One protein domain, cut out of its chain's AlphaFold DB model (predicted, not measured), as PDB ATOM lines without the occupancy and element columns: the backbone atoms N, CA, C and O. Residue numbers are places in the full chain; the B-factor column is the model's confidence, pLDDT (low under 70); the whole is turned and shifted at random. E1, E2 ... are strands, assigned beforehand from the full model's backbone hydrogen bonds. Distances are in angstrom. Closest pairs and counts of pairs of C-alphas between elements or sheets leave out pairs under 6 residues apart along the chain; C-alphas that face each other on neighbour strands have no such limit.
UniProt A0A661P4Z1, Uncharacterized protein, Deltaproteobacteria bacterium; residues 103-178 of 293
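AT A GLANCE: This is residues 103 to 178 of the 293 residues of an uncharacterized protein of Deltaproteobacteria bacterium (UniProt A0A661P4Z1). With little regular structure, this is a rod: a small sheet of E1, E3 and E2 makes one end, and residues 109 to 162, with no named element, loop out to the far end at Glu 121 and fold back. The printed part has 76 residues, no named helix and three strands, E1, E2, E3 along the chain; the all-strand class rests on 17 residues. The sheet, in the order E1, E3, E2, is antiparallel. The whole is only just loose, close to compact, with a radius of gyration of the C-alphas of 13.8 A and spans of 51 by 20 by 20 A.

IN THESE COORDINATES: E1, residues 103 to 108, starts at C-alpha 103 (30.050, 11.824, 10.440) and measures 14.5 A. E2 is residues 163 to 165, 6.1 A. E3, residues 170 to 177, measures 21.4 A and ends at C-alpha 177 (35.343, 8.685, 10.829).

HOW THE PARTS SIT: E1 and E3 are antiparallel at 143 degrees, with N 106 and O 173 2.8 A apart, within hydrogen-bond range. The hairpin E2 and E3 has N 163 and O 172 within range at 2.8 A. Pairing is staggered: E3 pairs with E2 over 170 to 172, with E1 over 172 to 176.

THE WHOLE: The C-alphas farthest apart, Glu 121 and Thr 178, are 50.9 A apart. The printed part has no cut; the link E1 to E2 is long, 54 residues. The pLDDT is under 70 at residues 115 to 119, 121 to 137 and 139 to 141.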
ATOM      1  N   CYS A 103      31.125  12.669   9.955       92.69
ATOM      2  CA  CYS A 103      30.050  11.824  10.440       92.69
ATOM      3  C   CYS A 103      29.641  10.839   9.340       92.69
ATOM      4  O   CYS A 103      29.245  11.244   8.248       92.69
ATOM      5  N   THR A 104      29.792   9.542   9.605       93.12
ATOM      6  CA  THR A 104      29.485   8.479   8.639       93.12
ATOM      7  C   THR A 104      28.376   7.598   9.185       93.12
ATOM      8  O   THR A 104      28.456   7.158  10.334       93.12
ATOM      9  N   PHE A 105      27.375   7.311   8.350       92.69
ATOM     10  CA  PHE A 105      26.318   6.352   8.664       92.69
ATOM     11  C   PHE A 105      26.928   5.010   9.068       92.69
ATOM     12  O   PHE A 105      27.744   4.452   8.336       92.69
ATOM     13  N   ALA A 106      26.533   4.510  10.233       92.19
ATOM     14  CA  ALA A 106      27.059   3.287  10.821       92.19
ATOM     15  C   ALA A 106      26.008   2.185  10.943       92.19
ATOM     16  O   ALA A 106      26.382   1.029  11.097       92.19
ATOM     17  N   GLY A 107      24.720   2.512  10.848       91.31
ATOM     18  CA  GLY A 107      23.660   1.516  10.883       91.31
ATOM     19  C   GLY A 107      22.292   2.074  11.218       91.31
ATOM     20  O   GLY A 107      22.142   3.263  11.507       91.31
ATOM     21  N   ALA A 108      21.301   1.191  11.214       90.00
ATOM     22  CA  ALA A 108      19.933   1.502  11.606       90.00
ATOM     23  C   ALA A 108      19.442   0.476  12.629       90.00
ATOM     24  O   ALA A 108      19.620  -0.729  12.453       90.00
ATOM     25  N   ILE A 109      18.785   0.934  13.698       83.12
ATOM     26  CA  ILE A 109      18.029   0.013  14.545       83.12
ATOM     27  C   ILE A 109      16.736  -0.328  13.822       83.12
ATOM     28  O   ILE A 109      15.811   0.477  13.720       83.12
ATOM     29  N   VAL A 110      16.668  -1.580  13.393       80.38
ATOM     30  CA  VAL A 110      15.439  -2.220  12.952       80.38
ATOM     31  C   VAL A 110      14.897  -2.983  14.157       80.38
ATOM     32  O   VAL A 110      15.220  -4.147  14.381       80.38
ATOM     33  N   THR A 111      14.142  -2.300  15.020       80.75
ATOM     34  CA  THR A 111      13.347  -3.013  16.023       80.75
ATOM     35  C   THR A 111      12.186  -3.652  15.287       80.75
ATOM     36  O   THR A 111      11.275  -2.940  14.860       80.75
ATOM     37  N   ASP A 112      12.256  -4.973  15.122       76.00
ATOM     38  CA  ASP A 112      11.185  -5.745  14.507       76.00
ATOM     39  C   ASP A 112       9.869  -5.454  15.220       76.00
ATOM     40  O   ASP A 112       9.745  -5.548  16.446       76.00
ATOM     41  N   CYS A 113       8.868  -5.107  14.427       76.06
ATOM     42  CA  CYS A 113       7.512  -4.951  14.891       76.06
ATOM     43  C   CYS A 113       6.565  -5.741  13.993       76.06
ATOM     44  O   CYS A 113       6.678  -5.732  12.769       76.06
ATOM     45  N   ASP A 114       5.614  -6.441  14.609       72.06
ATOM     46  CA  ASP A 114       4.514  -7.050  13.873       72.06
ATOM     47  C   ASP A 114       3.509  -5.949  13.485       72.06
ATOM     48  O   ASP A 114       2.963  -5.294  14.381       72.06
ATOM     49  N   PRO A 115       3.274  -5.694  12.182       67.69
ATOM     50  CA  PRO A 115       2.270  -4.730  11.746       67.69
ATOM     51  C   PRO A 115       0.840  -5.271  11.895       67.69
ATOM     52  O   PRO A 115      -0.111  -4.516  11.686       67.69
ATOM     53  N   THR A 116       0.670  -6.560  12.215       68.44
ATOM     54  CA  THR A 116      -0.642  -7.184  12.395       68.44
ATOM     55  C   THR A 116      -1.337  -6.573  13.614       68.44
ATOM     56  O   THR A 116      -0.784  -6.608  14.717       68.44
ATOM     57  N   PRO A 117      -2.548  -6.008  13.458       65.50
ATOM     58  CA  PRO A 117      -3.288  -5.461  14.581       65.50
ATOM     59  C   PRO A 117      -3.500  -6.518  15.667       65.50
ATOM     60  O   PRO A 117      -3.955  -7.633  15.406       65.50
ATOM     61  N   CYS A 118      -3.214  -6.158  16.915       63.00
ATOM     62  CA  CYS A 118      -3.488  -7.040  18.043       63.00
ATOM     63  C   CYS A 118      -4.977  -7.384  18.117       63.00
ATOM     64  O   CYS A 118      -5.803  -6.502  18.357       63.00
ATOM     65  N   GLY A 119      -5.298  -8.669  17.956       61.03
ATOM     66  CA  GLY A 119      -6.669  -9.186  17.951       61.03
ATOM     67  C   GLY A 119      -7.065  -9.907  16.662       61.03
ATOM     68  O   GLY A 119      -8.054 -10.638  16.688       61.03
ATOM     69  N   ASP A 120      -6.294  -9.759  15.582       71.06
ATOM     70  CA  ASP A 120      -6.499 -10.521  14.348       71.06
ATOM     71  C   ASP A 120      -5.854 -11.918  14.431       71.06
ATOM     72  O   ASP A 120      -4.865 -12.136  15.140       71.06
ATOM     73  N   GLU A 121      -6.418 -12.887  13.698       67.62
ATOM     74  CA  GLU A 121      -5.830 -14.225  13.567       67.62
ATOM     75  C   GLU A 121      -4.436 -14.116  12.924       67.62
ATOM     76  O   GLU A 121      -4.311 -13.812  11.740       67.62
ATOM     77  N   GLY A 122      -3.387 -14.366  13.715       68.31
ATOM     78  CA  GLY A 122      -1.993 -14.353  13.260       68.31
ATOM     79  C   GLY A 122      -1.090 -13.306  13.918       68.31
ATOM     80  O   GLY A 122       0.116 -13.380  13.706       68.31
ATOM     81  N   ALA A 123      -1.630 -12.389  14.730       64.94
ATOM     82  CA  ALA A 123      -0.806 -11.465  15.512       64.94
ATOM     83  C   ALA A 123       0.026 -12.225  16.556       64.94
ATOM     84  O   ALA A 123      -0.514 -13.079  17.269       64.94
ATOM     85  N   ASP A 124       1.317 -11.905  16.681       64.88
ATOM     86  CA  ASP A 124       2.147 -12.468  17.749       64.88
ATOM     87  C   ASP A 124       1.674 -11.933  19.119       64.88
ATOM     88  O   ASP A 124       1.805 -10.734  19.396       64.88
ATOM     89  N   PRO A 125       1.138 -12.786  20.016       60.75
ATOM     90  CA  PRO A 125       0.660 -12.344  21.321       60.75
ATOM     91  C   PRO A 125       1.766 -11.732  22.196       60.75
ATOM     92  O   PRO A 125       1.443 -10.949  23.089       60.75
ATOM     93  N   ALA A 126       3.050 -12.025  21.946       61.94
ATOM     94  CA  ALA A 126       4.165 -11.389  22.652       61.94
ATOM     95  C   ALA A 126       4.318  -9.897  22.300       61.94
ATOM     96  O   ALA A 126       4.762  -9.108  23.135       61.94
ATOM     97  N   ASN A 127       3.886  -9.496  21.102       60.16
ATOM     98  CA  ASN A 127       3.937  -8.117  20.612       60.16
ATOM     99  C   ASN A 127       2.645  -7.334  20.882       60.16
ATOM    100  O   ASN A 127       2.498  -6.196  20.440       60.16
ATOM    101  N   CYS A 128       1.713  -7.915  21.637       60.06
ATOM    102  CA  CYS A 128       0.379  -7.375  21.836       60.06
ATOM    103  C   CYS A 128       0.044  -7.206  23.314       60.06
ATOM    104  O   CYS A 128      -0.700  -7.983  23.909       60.06
ATOM    105  N   ASN A 129       0.547  -6.122  23.908       55.00
ATOM    106  CA  ASN A 129       0.049  -5.673  25.204       55.00
ATOM    107  C   ASN A 129      -1.347  -5.058  25.012       55.00
ATOM    108  O   ASN A 129      -1.550  -4.261  24.098       55.00
ATOM    109  N   GLY A 130      -2.305  -5.450  25.860       50.78
ATOM    110  CA  GLY A 130      -3.762  -5.251  25.741       50.78
ATOM    111  C   GLY A 130      -4.325  -3.817  25.663       50.78
ATOM    112  O   GLY A 130      -5.488  -3.617  25.996       50.78
ATOM    113  N   ASP A 131      -3.560  -2.839  25.177       52.78
ATOM    114  CA  ASP A 131      -3.940  -1.435  24.956       52.78
ATOM    115  C   ASP A 131      -4.440  -1.154  23.514       52.78
ATOM    116  O   ASP A 131      -4.298  -0.042  22.986       52.78
ATOM    117  N   GLY A 132      -5.030  -2.158  22.856       51.25
ATOM    118  CA  GLY A 132      -5.754  -1.996  21.589       51.25
ATOM    119  C   GLY A 132      -4.880  -1.819  20.342       51.25
ATOM    120  O   GLY A 132      -4.971  -0.786  19.685       51.25
ATOM    121  N   GLY A 133      -4.071  -2.825  19.989       51.06
ATOM    122  CA  GLY A 133      -3.431  -2.887  18.662       51.06
ATOM    123  C   GLY A 133      -2.034  -2.279  18.556       51.06
ATOM    124  O   GLY A 133      -1.627  -1.914  17.461       51.06
ATOM    125  N   ARG A 134      -1.317  -2.102  19.669       56.09
ATOM    126  CA  ARG A 134      -0.075  -1.324  19.701       56.09
ATOM    127  C   ARG A 134       1.119  -2.175  20.116       56.09
ATOM    128  O   ARG A 134       1.072  -2.789  21.180       56.09
ATOM    129  N   ASN A 135       2.190  -2.141  19.322       57.56
ATOM    130  CA  ASN A 135       3.413  -2.879  19.617       57.56
ATOM    131  C   ASN A 135       4.210  -2.177  20.741       57.56
ATOM    132  O   ASN A 135       4.640  -1.036  20.553       57.56
ATOM    133  N   PRO A 136       4.409  -2.814  21.910       62.44
ATOM    134  CA  PRO A 136       5.144  -2.236  23.033       62.44
ATOM    135  C   PRO A 136       6.654  -2.113  22.779       62.44
ATOM    136  O   PRO A 136       7.325  -1.428  23.546       62.44
ATOM    137  N   ALA A 137       7.186  -2.756  21.735       64.62
ATOM    138  CA  ALA A 137       8.589  -2.641  21.348       64.62
ATOM    139  C   ALA A 137       8.923  -1.264  20.748       64.62
ATOM    140  O   ALA A 137      10.070  -0.830  20.829       64.62
ATOM    141  N   CYS A 138       7.932  -0.550  20.199       70.62
ATOM    142  CA  CYS A 138       8.120   0.795  19.662       70.62
ATOM    143  C   CYS A 138       7.739   1.843  20.712       70.62
ATOM    144  O   CYS A 138       6.620   1.823  21.231       70.62
ATOM    145  N   LYS A 139       8.635   2.800  20.981       68.12
ATOM    146  CA  LYS A 139       8.434   3.862  21.985       68.12
ATOM    147  C   LYS A 139       7.146   4.661  21.736       68.12
ATOM    148  O   LYS A 139       6.348   4.821  22.660       68.12
ATOM    149  N   ASP A 140       6.880   4.958  20.463       67.12
ATOM    150  CA  ASP A 140       5.687   5.677  19.992       67.12
ATOM    151  C   ASP A 140       4.667   4.787  19.269       67.12
ATOM    152  O   ASP A 140       3.627   5.240  18.793       67.12
ATOM    153  N   ARG A 141       4.892   3.466  19.307       66.31
ATOM    154  CA  ARG A 141       3.908   2.435  18.937       66.31
ATOM    155  C   ARG A 141       3.485   2.419  17.454       66.31
ATOM    156  O   ARG A 141       2.497   1.756  17.137       66.31
ATOM    157  N   VAL A 142       4.217   3.086  16.554       75.25
ATOM    158  CA  VAL A 142       3.975   3.049  15.098       75.25
ATOM    159  C   VAL A 142       4.919   2.051  14.427       75.25
ATOM    160  O   VAL A 142       6.137   2.214  14.440       75.25
ATOM    161  N   CYS A 143       4.340   1.009  13.833       79.06
ATOM    162  CA  CYS A 143       5.067   0.019  13.045       79.06
ATOM    163  C   CYS A 143       4.971   0.359  11.555       79.06
ATOM    164  O   CYS A 143       3.872   0.578  11.035       79.06
ATOM    165  N   HIS A 144       6.100   0.377  10.848       81.88
ATOM    166  CA  HIS A 144       6.105   0.532   9.401       81.88
ATOM    167  C   HIS A 144       5.454  -0.699   8.751       81.88
ATOM    168  O   HIS A 144       5.954  -1.811   8.890       81.88
ATOM    169  N   GLN A 145       4.371  -0.509   7.989       77.25
ATOM    170  CA  GLN A 145       3.572  -1.624   7.451       77.25
ATOM    171  C   GLN A 145       4.378  -2.574   6.552       77.25
ATOM    172  O   GLN A 145       4.277  -3.790   6.691       77.25
ATOM    173  N   GLU A 146       5.188  -2.020   5.644       79.81
ATOM    174  CA  GLU A 146       5.985  -2.825   4.706       79.81
ATOM    175  C   GLU A 146       7.314  -3.293   5.314       79.81
ATOM    176  O   GLU A 146       7.632  -4.478   5.262       79.81
ATOM    177  N   GLY A 147       8.075  -2.375   5.918       75.81
ATOM    178  CA  GLY A 147       9.392  -2.654   6.485       75.81
ATOM    179  C   GLY A 147       9.403  -3.380   7.832       75.81
ATOM    180  O   GLY A 147      10.469  -3.826   8.234       75.81
ATOM    181  N   ARG A 148       8.258  -3.512   8.520       81.56
ATOM    182  CA  ARG A 148       8.135  -4.201   9.822       81.56
ATOM    183  C   ARG A 148       9.105  -3.694  10.897       81.56
ATOM    184  O   ARG A 148       9.588  -4.469  11.714       81.56
ATOM    185  N   TYR A 149       9.364  -2.388  10.913       83.94
ATOM    186  CA  TYR A 149      10.237  -1.740  11.893       83.94
ATOM    187  C   TYR A 149       9.540  -0.582  12.610       83.94
ATOM    188  O   TYR A 149       8.619   0.036  12.066       83.94
ATOM    189  N   CYS A 150       9.977  -0.278  13.832       84.25
ATOM    190  CA  CYS A 150       9.472   0.866  14.589       84.25
ATOM    191  C   CYS A 150       9.839   2.191  13.911       84.25
ATOM    192  O   CYS A 150      11.021   2.490  13.742       84.25
ATOM    193  N   GLN A 151       8.831   2.985  13.547       89.19
ATOM    194  CA  GLN A 151       9.049   4.323  13.000       89.19
ATOM    195  C   GLN A 151       9.400   5.313  14.113       89.19
ATOM    196  O   GLN A 151       8.882   5.203  15.227       89.19
ATOM    197  N   CYS A 152      10.245   6.289  13.797       89.38
ATOM    198  CA  CYS A 152      10.472   7.468  14.626       89.38
ATOM    199  C   CYS A 152       9.875   8.705  13.940       89.38
ATOM    200  O   CYS A 152       9.980   8.849  12.724       89.38
ATOM    201  N   GLU A 153       9.244   9.589  14.708       89.38
ATOM    202  CA  GLU A 153       8.801  10.913  14.250       89.38
ATOM    203  C   GLU A 153       9.774  12.005  14.709       89.38
ATOM    204  O   GLU A 153       9.875  13.074  14.102       89.38
ATOM    205  N   SER A 154      10.492  11.756  15.804       88.50
ATOM    206  CA  SER A 154      11.445  12.687  16.380       88.50
ATOM    207  C   SER A 154      12.563  11.982  17.146       88.50
ATOM    208  O   SER A 154      12.532  10.781  17.410       88.50
ATOM    209  N   GLN A 155      13.554  12.769  17.564       87.31
ATOM    210  CA  GLN A 155      14.701  12.283  18.327       87.31
ATOM    211  C   GLN A 155      14.323  11.581  19.635       87.31
ATOM    212  O   GLN A 155      15.050  10.706  20.101       87.31
ATOM    213  N   ILE A 156      13.182  11.938  20.237       87.75
ATOM    214  CA  ILE A 156      12.754  11.315  21.492       87.75
ATOM    215  C   ILE A 156      12.358   9.850  21.298       87.75
ATOM    216  O   ILE A 156      12.351   9.117  22.282       87.75
ATOM    217  N   ASP A 157      12.080   9.406  20.074       85.38
ATOM    218  CA  ASP A 157      11.592   8.050  19.797       85.38
ATOM    219  C   ASP A 157      12.737   7.046  19.719       85.38
ATOM    220  O   ASP A 157      12.545   5.846  19.934       85.38
ATOM    221  N   CYS A 158      13.945   7.552  19.476       86.44
ATOM    222  CA  CYS A 158      15.136   6.749  19.323       86.44
ATOM    223  C   CYS A 158      15.821   6.448  20.666       86.44
ATOM    224  O   CYS A 158      15.738   7.233  21.620       86.44
ATOM    225  N   PRO A 159      16.488   5.285  20.781       86.44
ATOM    226  CA  PRO A 159      17.385   5.007  21.896       86.44
ATOM    227  C   PRO A 159      18.539   6.013  21.956       86.44
ATOM    228  O   PRO A 159      18.872   6.668  20.971       86.44
ATOM    229  N   GLU A 160      19.189   6.103  23.114       84.12
ATOM    230  CA  GLU A 160      20.381   6.938  23.277       84.12
ATOM    231  C   GLU A 160      21.466   6.556  22.250       84.12
ATOM    232  O   GLU A 160      21.764   5.373  22.060       84.12
ATOM    233  N   GLY A 161      22.034   7.561  21.576       83.19
ATOM    234  CA  GLY A 161      23.047   7.383  20.528       83.19
ATOM    235  C   GLY A 161      22.512   7.108  19.117       83.19
ATOM    236  O   GLY A 161      23.297   6.802  18.214       83.19
ATOM    237  N   TYR A 162      21.196   7.208  18.922       89.19
ATOM    238  CA  TYR A 162      20.540   7.091  17.621       89.19
ATOM    239  C   TYR A 162      19.820   8.382  17.264       89.19
ATOM    240  O   TYR A 162      19.250   9.022  18.142       89.19
ATOM    241  N   ILE A 163      19.828   8.738  15.983       90.19
ATOM    242  CA  ILE A 163      19.163   9.912  15.429       90.19
ATOM    243  C   ILE A 163      17.975   9.468  14.581       90.19
ATOM    244  O   ILE A 163      18.094   8.515  13.811       90.19
ATOM    245  N   CYS A 164      16.829  10.136  14.716       91.19
ATOM    246  CA  CYS A 164      15.702   9.876  13.824       91.19
ATOM    247  C   CYS A 164      15.962  10.483  12.438       91.19
ATOM    248  O   CYS A 164      16.009  11.704  12.305       91.19
ATOM    249  N   GLU A 165      16.114   9.641  11.414       91.75
ATOM    250  CA  GLU A 165      16.277  10.068  10.023       91.75
ATOM    251  C   GLU A 165      14.901  10.350   9.394       91.75
ATOM    252  O   GLU A 165      14.157   9.398   9.125       91.75
ATOM    253  N   PRO A 166      14.535  11.626   9.153       88.94
ATOM    254  CA  PRO A 166      13.205  11.998   8.676       88.94
ATOM    255  C   PRO A 166      12.865  11.465   7.280       88.94
ATOM    256  O   PRO A 166      11.684  11.359   6.955       88.94
ATOM    257  N   GLU A 167      13.850  11.133   6.435       90.38
ATOM    258  CA  GLU A 167      13.558  10.571   5.108       90.38
ATOM    259  C   GLU A 167      12.968   9.154   5.199       90.38
ATOM    260  O   GLU A 167      12.070   8.798   4.431       90.38
ATOM    261  N   PHE A 168      13.426   8.357   6.169       89.00
ATOM    262  CA  PHE A 168      13.030   6.952   6.321       89.00
ATOM    263  C   PHE A 168      12.179   6.683   7.571       89.00
ATOM    264  O   PHE A 168      11.660   5.571   7.730       89.00
ATOM    265  N   ASN A 169      12.026   7.686   8.443       91.06
ATOM    266  CA  ASN A 169      11.446   7.567   9.782       91.06
ATOM    267  C   ASN A 169      12.082   6.401  10.554       91.06
ATOM    268  O   ASN A 169      11.380   5.562  11.118       91.06
ATOM    269  N   GLN A 170      13.414   6.303  10.512       90.75
ATOM    270  CA  GLN A 170      14.192   5.236  11.149       90.75
ATOM    271  C   GLN A 170      15.227   5.809  12.109       90.75
ATOM    272  O   GLN A 170      15.862   6.822  11.828       90.75
ATOM    273  N   CYS A 171      15.442   5.111  13.221       90.62
ATOM    274  CA  CYS A 171      16.527   5.424  14.137       90.62
ATOM    275  C   CYS A 171      17.850   4.914  13.568       90.62
ATOM    276  O   CYS A 171      18.101   3.708  13.549       90.62
ATOM    277  N   ILE A 172      18.702   5.832  13.129       92.62
ATOM    278  CA  ILE A 172      20.027   5.540  12.585       92.62
ATOM    279  C   ILE A 172      21.113   5.884  13.596       92.62
ATOM    280  O   ILE A 172      20.906   6.688  14.496       92.62
ATOM    281  N   THR A 173      22.289   5.294  13.463       93.25
ATOM    282  CA  THR A 173      23.471   5.708  14.216       93.25
ATOM    283  C   THR A 173      24.587   6.038  13.250       93.25
ATOM    284  O   THR A 173      24.742   5.405  12.203       93.25
ATOM    285  N   SER A 174      25.359   7.052  13.610       93.25
ATOM    286  CA  SER A 174      26.488   7.523  12.831       93.25
ATOM    287  C   SER A 174      27.680   7.706  13.754       93.25
ATOM    288  O   SER A 174      27.548   8.106  14.915       93.25
ATOM    289  N   VAL A 175      28.858   7.391  13.236       94.12
ATOM    290  CA  VAL A 175      30.110   7.469  13.988       94.12
ATOM    291  C   VAL A 175      31.089   8.381  13.280       94.12
ATOM    292  O   VAL A 175      31.121   8.469  12.050       94.12
ATOM    293  N   CYS A 176      31.925   9.030  14.076       92.81
ATOM    294  CA  CYS A 176      33.011   9.836  13.571       92.81
ATOM    295  C   CYS A 176      34.053   8.959  12.893       92.81
ATOM    296  O   CYS A 176      34.481   7.918  13.404       92.81
ATOM    297  N   SER A 177      34.414   9.382  11.689       89.56
ATOM    298  CA  SER A 177      35.343   8.685  10.829       89.56
ATOM    299  C   SER A 177      36.210   9.710  10.106       89.56
ATOM    300  O   SER A 177      35.735  10.463   9.258       89.56
ATOM    301  N   THR A 178      37.502   9.734  10.419       86.50
ATOM    302  CA  THR A 178      38.522  10.385   9.585       86.50
ATOM    303  C   THR A 178      38.591   9.705   8.215       86.50
ATOM    304  O   THR A 178      38.800   8.486   8.162       86.50
TER     305      THR A 178